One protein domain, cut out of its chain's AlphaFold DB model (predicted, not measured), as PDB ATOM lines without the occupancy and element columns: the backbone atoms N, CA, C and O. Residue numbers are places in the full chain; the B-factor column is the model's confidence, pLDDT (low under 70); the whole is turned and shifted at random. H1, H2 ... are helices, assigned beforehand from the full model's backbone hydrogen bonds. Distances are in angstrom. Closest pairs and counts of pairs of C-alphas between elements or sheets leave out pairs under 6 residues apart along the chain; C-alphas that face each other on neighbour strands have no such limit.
ATOM      1  N   THR A 139     -70.243  56.733  35.029       90.62
ATOM      2  CA  THR A 139     -71.337  56.762  36.007       90.62
ATOM      3  C   THR A 139     -71.194  55.633  37.025       90.62
ATOM      4  O   THR A 139     -70.502  54.639  36.784       90.62
ATOM      5  N   LEU A 140     -71.880  55.757  38.163       88.62
ATOM      6  CA  LEU A 140     -72.000  54.659  39.121       88.62
ATOM      7  C   LEU A 140     -72.608  53.417  38.452       88.62
ATOM      8  O   LEU A 140     -72.098  52.320  38.651       88.62
ATOM      9  N   ARG A 141     -73.612  53.586  37.579       91.62
ATOM     10  CA  ARG A 141     -74.168  52.489  36.774       91.62
ATOM     11  C   ARG A 141     -73.102  51.764  35.968       91.62
ATOM     12  O   ARG A 141     -73.044  50.552  36.039       91.62
ATOM     13  N   GLN A 142     -72.264  52.486  35.224       90.94
ATOM     14  CA  GLN A 142     -71.235  51.864  34.382       90.94
ATOM     15  C   GLN A 142     -70.202  51.078  35.198       90.94
ATOM     16  O   GLN A 142     -69.642  50.109  34.699       90.94
ATOM     17  N   ASN A 143     -69.958  51.488  36.445       89.38
ATOM     18  CA  ASN A 143     -69.086  50.760  37.363       89.38
ATOM     19  C   ASN A 143     -69.757  49.513  37.960       89.38
ATOM     20  O   ASN A 143     -69.071  48.531  38.219       89.38
ATOM     21  N   LEU A 144     -71.075  49.549  38.187       89.25
ATOM     22  CA  LEU A 144     -71.844  48.415  38.717       89.25
ATOM     23  C   LEU A 144     -72.202  47.385  37.638       89.25
ATOM     24  O   LEU A 144     -72.215  46.189  37.906       89.25
ATOM     25  N   ASP A 145     -72.507  47.856  36.434       91.81
ATOM     26  CA  ASP A 145     -72.966  47.059  35.306       91.81
ATOM     27  C   ASP A 145     -72.461  47.666  33.991       91.81
ATOM     28  O   ASP A 145     -73.116  48.478  33.331       91.81
ATOM     29  N   MET A 146     -71.252  47.258  33.611       88.19
ATOM     30  CA  MET A 146     -70.602  47.715  32.381       88.19
ATOM     31  C   MET A 146     -71.286  47.206  31.104       88.19
ATOM     32  O   MET A 146     -71.091  47.782  30.035       88.19
ATOM     33  N   PHE A 147     -72.078  46.135  31.208       89.50
ATOM     34  CA  PHE A 147     -72.727  45.476  30.074       89.50
ATOM     35  C   PHE A 147     -74.213  45.825  29.949       89.50
ATOM     36  O   PHE A 147     -74.853  45.386  28.994       89.50
ATOM     37  N   ASN A 148     -74.747  46.631  30.871       89.94
ATOM     38  CA  ASN A 148     -76.144  47.055  30.907       89.94
ATOM     39  C   ASN A 148     -77.119  45.859  30.862       89.94
ATOM     40  O   ASN A 148     -78.062  45.830  30.066       89.94
ATOM     41  N   GLN A 149     -76.831  44.851  31.683       90.94
ATOM     42  CA  GLN A 149     -77.591  43.611  31.836       90.94
ATOM     43  C   GLN A 149     -78.695  43.706  32.898       90.94
ATOM     44  O   GLN A 149     -79.629  42.904  32.866       90.94
ATOM     45  N   TYR A 150     -78.608  44.667  33.818       93.12
ATOM     46  CA  TYR A 150     -79.507  44.801  34.962       93.12
ATOM     47  C   TYR A 150     -80.301  46.106  34.916       93.12
ATOM     48  O   TYR A 150     -79.847  47.137  34.413       93.12
ATOM     49  N   ASP A 151     -81.511  46.062  35.467       93.94
ATOM     50  CA  ASP A 151     -82.371  47.229  35.580       93.94
ATOM     51  C   ASP A 151     -82.058  48.065  36.833       93.94
ATOM     52  O   ASP A 151     -81.326  47.676  37.746       93.94
ATOM     53  N   ASP A 152     -82.630  49.265  36.879       92.00
ATOM     54  CA  ASP A 152     -82.423  50.216  37.971       92.00
ATOM     55  C   ASP A 152     -82.871  49.661  39.318       92.00
ATOM     56  O   ASP A 152     -82.288  50.005  40.344       92.00
ATOM     57  N   ALA A 153     -83.916  48.831  39.327       91.50
ATOM     58  CA  ALA A 153     -84.427  48.227  40.546       91.50
ATOM     59  C   ALA A 153     -83.385  47.270  41.140       91.50
ATOM     60  O   ALA A 153     -82.983  47.469  42.288       91.50
ATOM     61  N   ALA A 154     -82.868  46.331  40.341       92.19
ATOM     62  CA  ALA A 154     -81.844  45.384  40.768       92.19
ATOM     63  C   ALA A 154     -80.567  46.088  41.244       92.19
ATOM     64  O   ALA A 154     -80.029  45.759  42.303       92.19
ATOM     65  N   LEU A 155     -80.104  47.105  40.508       90.06
ATOM     66  CA  LEU A 155     -78.906  47.858  40.887       90.06
ATOM     67  C   LEU A 155     -79.100  48.638  42.194       90.06
ATOM     68  O   LEU A 155     -78.215  48.647  43.049       90.06
ATOM     69  N   ASN A 156     -80.255  49.281  42.385       88.31
ATOM     70  CA  ASN A 156     -80.544  49.984  43.635       88.31
ATOM     71  C   ASN A 156     -80.684  49.021  44.820       88.31
ATOM     72  O   ASN A 156     -80.243  49.358  45.919       88.31
ATOM     73  N   ASP A 157     -81.265  47.840  44.619       87.44
ATOM     74  CA  ASP A 157     -81.371  46.824  45.666       87.44
ATOM     75  C   ASP A 157     -79.998  46.266  46.053       87.44
ATOM     76  O   ASP A 157     -79.697  46.177  47.245       87.44
ATOM     77  N   ALA A 158     -79.112  46.022  45.083       87.56
ATOM     78  CA  ALA A 158     -77.720  45.656  45.349       87.56
ATOM     79  C   ALA A 158     -76.985  46.740  46.160       87.56
ATOM     80  O   ALA A 158     -76.313  46.440  47.148       87.56
ATOM     81  N   LEU A 159     -77.167  48.018  45.809       84.50
ATOM     82  CA  LEU A 159     -76.598  49.146  46.556       84.50
ATOM     83  C   LEU A 159     -77.142  49.251  47.992       84.50
ATOM     84  O   LEU A 159     -76.409  49.654  48.902       84.50
ATOM     85  N   ARG A 160     -78.416  48.908  48.221       82.31
ATOM     86  CA  ARG A 160     -79.005  48.841  49.570       82.31
ATOM     87  C   ARG A 160     -78.420  47.687  50.371       82.31
ATOM     88  O   ARG A 160     -78.013  47.914  51.506       82.31
ATOM     89  N   ALA A 161     -78.341  46.499  49.777       81.12
ATOM     90  CA  ALA A 161     -77.773  45.311  50.409       81.12
ATOM     91  C   ALA A 161     -76.294  45.511  50.783       81.12
ATOM     92  O   ALA A 161     -75.867  45.109  51.860       81.12
ATOM     93  N   ALA A 162     -75.536  46.227  49.949       80.44
ATOM     94  CA  ALA A 162     -74.152  46.617  50.227       80.44
ATOM     95  C   ALA A 162     -74.008  47.704  51.317       80.44
ATOM     96  O   ALA A 162     -72.896  48.124  51.628       80.44
ATOM     97  N   GLY A 163     -75.114  48.203  51.884       75.94
ATOM     98  CA  GLY A 163     -75.107  49.202  52.956       75.94
ATOM     99  C   GLY A 163     -74.817  50.635  52.499       75.94
ATOM    100  O   GLY A 163     -74.714  51.533  53.340       75.94
ATOM    101  N   LEU A 164     -74.735  50.900  51.189       73.12
ATOM    102  CA  LEU A 164     -74.388  52.228  50.670       73.12
ATOM    103  C   LEU A 164     -75.446  53.280  51.041       73.12
ATOM    104  O   LEU A 164     -75.117  54.431  51.322       73.12
ATOM    105  N   PHE A 165     -76.720  52.888  51.098       66.19
ATOM    106  CA  PHE A 165     -77.809  53.791  51.480       66.19
ATOM    107  C   PHE A 165     -77.751  54.218  52.953       66.19
ATOM    108  O   PHE A 165     -78.129  55.348  53.259       66.19
ATOM    109  N   SER A 166     -77.235  53.379  53.854       61.06
ATOM    110  CA  SER A 166     -77.068  53.734  55.272       61.06
ATOM    111  C   SER A 166     -76.047  54.861  55.455       61.06
ATOM    112  O   SER A 166     -76.241  55.740  56.291       61.06
ATOM    113  N   LEU A 167     -75.004  54.898  54.617       56.19
ATOM    114  CA  LEU A 167     -73.988  55.956  54.638       56.19
ATOM    115  C   LEU A 167     -74.492  57.282  54.048       56.19
ATOM    116  O   LEU A 167     -74.084  58.351  54.499       56.19
ATOM    117  N   GLN A 168     -75.421  57.238  53.088       59.06
ATOM    118  CA  GLN A 168     -75.991  58.445  52.469       59.06
ATOM    119  C   GLN A 168     -76.861  59.274  53.429       59.06
ATOM    120  O   GLN A 168     -77.004  60.476  53.229       59.06
ATOM    121  N   HIS A 169     -77.426  58.669  54.480       51.66
ATOM    122  CA  HIS A 169     -78.239  59.393  55.468       51.66
ATOM    123  C   HIS A 169     -77.396  60.260  56.420       51.66
ATOM    124  O   HIS A 169     -77.942  61.132  57.092       51.66
ATOM    125  N   LEU A 170     -76.074  60.045  56.473       49.03
ATOM    126  CA  LEU A 170     -75.156  60.784  57.347       49.03
ATOM    127  C   LEU A 170     -74.642  62.087  56.714       49.03
ATOM    128  O   LEU A 170     -74.291  63.019  57.435       49.03
ATOM    129  N   HIS A 171     -74.632  62.188  55.382       50.34
ATOM    130  CA  HIS A 171     -74.163  63.366  54.649       50.34
ATOM    131  C   HIS A 171     -75.263  63.900  53.721       50.34
ATOM    132  O   HIS A 171     -75.463  63.407  52.615       50.34
ATOM    133  N   ASN A 172     -75.950  64.959  54.160       48.00
ATOM    134  CA  ASN A 172     -77.071  65.590  53.448       48.00
ATOM    135  C   ASN A 172     -76.720  66.236  52.089       48.00
ATOM    136  O   ASN A 172     -77.626  66.714  51.412       48.00
ATOM    137  N   GLU A 173     -75.451  66.267  51.667       50.66
ATOM    138  CA  GLU A 173     -75.039  67.079  50.511       50.66
ATOM    139  C   GLU A 173     -74.717  66.311  49.222       50.66
ATOM    140  O   GLU A 173     -74.552  66.961  48.200       50.66
ATOM    141  N   ASN A 174     -74.705  64.969  49.189       56.34
ATOM    142  CA  ASN A 174     -74.528  64.220  47.929       56.34
ATOM    143  C   ASN A 174     -75.151  62.813  47.988       56.34
ATOM    144  O   ASN A 174     -74.485  61.831  48.321       56.34
ATOM    145  N   ARG A 175     -76.435  62.689  47.628       66.56
ATOM    146  CA  ARG A 175     -77.057  61.372  47.407       66.56
ATOM    147  C   ARG A 175     -76.480  60.760  46.131       66.56
ATOM    148  O   ARG A 175     -76.713  61.281  45.043       66.56
ATOM    149  N   LEU A 176     -75.745  59.658  46.272       74.75
ATOM    150  CA  LEU A 176     -75.230  58.895  45.137       74.75
ATOM    151  C   LEU A 176     -76.390  58.181  44.433       74.75
ATOM    152  O   LEU A 176     -77.022  57.284  44.990       74.75
ATOM    153  N   THR A 177     -76.658  58.603  43.205       83.44
ATOM    154  CA  THR A 177     -77.575  57.966  42.254       83.44
ATOM    155  C   THR A 177     -76.797  57.146  41.225       83.44
ATOM    156  O   THR A 177     -75.590  57.326  41.059       83.44
ATOM    157  N   LEU A 178     -77.485  56.285  40.471       84.62
ATOM    158  CA  LEU A 178     -76.872  55.502  39.388       84.62
ATOM    159  C   LEU A 178     -76.209  56.383  38.308       84.62
ATOM    160  O   LEU A 178     -75.215  55.975  37.709       84.62
ATOM    161  N   ASP A 179     -76.691  57.612  38.121       87.00
ATOM    162  CA  ASP A 179     -76.139  58.586  37.168       87.00
ATOM    163  C   ASP A 179     -75.030  59.470  37.760       87.00
ATOM    164  O   ASP A 179     -74.477  60.335  37.074       87.00
ATOM    165  N   SER A 180     -74.688  59.277  39.037       86.19
ATOM    166  CA  SER A 180     -73.622  60.039  39.683       86.19
ATOM    167  C   SER A 180     -72.294  59.779  38.990       86.19
ATOM    168  O   SER A 180     -71.916  58.631  38.749       86.19
ATOM    169  N   LYS A 181     -71.581  60.858  38.659       85.06
ATOM    170  CA  LYS A 181     -70.264  60.760  38.031       85.06
ATOM    171  C   LYS A 181     -69.242  60.265  39.040       85.06
ATOM    172  O   LYS A 181     -69.134  60.820  40.129       85.06
ATOM    173  N   ILE A 182     -68.463  59.276  38.638       84.00
ATOM    174  CA  ILE A 182     -67.339  58.710  39.371       84.00
ATOM    175  C   ILE A 182     -66.057  59.146  38.660       84.00
ATOM    176  O   ILE A 182     -65.910  58.970  37.448       84.00
ATOM    177  N   ALA A 183     -65.153  59.777  39.406       78.75
ATOM    178  CA  ALA A 183     -63.809  60.091  38.937       78.75
ATOM    179  C   ALA A 183     -62.940  58.825  38.952       78.75
ATOM    180  O   ALA A 183     -63.200  57.908  39.733       78.75
ATOM    181  N   SER A 184     -61.883  58.783  38.134       72.19
ATOM    182  CA  SER A 184     -60.920  57.673  38.128       72.19
ATOM    183  C   SER A 184     -60.446  57.340  39.543       72.19
ATOM    184  O   SER A 184     -60.133  58.255  40.312       72.19
ATOM    185  N   ALA A 185     -60.385  56.047  39.868       65.88
ATOM    186  CA  ALA A 185     -60.015  55.539  41.190       65.88
ATOM    187  C   ALA A 185     -60.923  56.028  42.339       65.88
ATOM    188  O   ALA A 185     -60.536  55.979  43.502       65.88
ATOM    189  N   GLY A 186     -62.128  56.524  42.032       66.06
ATOM    190  CA  GLY A 186     -63.080  56.962  43.048       66.06
ATOM    191  C   GLY A 186     -62.641  58.213  43.800       66.06
ATOM    192  O   GLY A 186     -63.112  58.432  44.908       66.06
ATOM    193  N   GLY A 187     -61.772  59.058  43.231       60.72
ATOM    194  CA  GLY A 187     -61.235  60.239  43.925       60.72
ATOM    195  C   GLY A 187     -62.288  61.255  44.403       60.72
ATOM    196  O   GLY A 187     -61.982  62.120  45.218       60.72
TER     197      GLY A 187
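What this domain is: This is residues 139 to 187 of the 258 residues of the protein "ABC transporter domain-containing protein" of Phlebia centrifuga (UniProt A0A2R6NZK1). The chain makes one open loop: H1, then H2 and H3 end to end along one long side, and an unnamed stretch, residues 175 to 180, that folds back along the other side towards H1. Residues 169 to 174, where the backbone turns back after H3, stick out at one end of the long axis, while the last residues, 181 to 187, lead away past H1. The printed part has 49 residues with three named helices, H1, H2 and H3 in that order, and no named strand; the class is all helix, though under half of the residues, 20 of 49, are in named elements. The whole is only just compact, close to loose, with a radius of gyration of the C-alphas of 11.1 A, and the C-alphas span 31 by 24 by 14 A.

How they stand to each other: H1, residues 140 to 144, is close to H2, residues 152 to 161, but not clearly touching it. Their closest C-alphas are those of Leu 144 and Leu 155, 7.4 A apart, and their centres lie 11.5 A apart. H2 is likewise close to H3, residues 164 to 168, but not clearly touching it. The closest C-alphas there are those of Leu 159 and Phe 165, 6.9 A apart, with 12.0 A from centre to centre. H1 and H3 are apart. In H1, H2 and H3 every O i to N i+4 pair is within hydrogen-bond range.

Where its parts are: H1 begins at C-alpha 140, at (-72.000, 54.659, 39.121), and measures 6.3 A from its first to its last C-alpha. H2, the longest helix with 10 residues, runs 14.2 A from C-alpha 152, at (-82.423, 50.216, 37.971), to C-alpha 161, at (-77.773, 45.311, 50.409). H3 measures 6.7 A and ends at C-alpha 168, at (-75.991, 58.445, 52.469). Residues 169 to 187 follow with no named element; of them, residues 169 to 174 stand free.

The domain as a whole: The two C-alphas farthest apart are those of Phe 147 and Leu 170, at 31.4 A, while the first and last printed C-alphas, of Thr 139 and Gly 187, are 13.3 A apart. The printed part has no cut. The link from H1 to H2 is short, with 7 residues between them, and the link from H2 to H3 is tight, with 2. The C-alphas of residues 169 to 187 lie 5 to 16 A from the mean of the C-alphas. The mean pLDDT of the printed part is 78.1; residues 165 to 175 and 185 to 187 are under 70. The mean pLDDT is 90 in H1, 88 in H2 and 63 in H3.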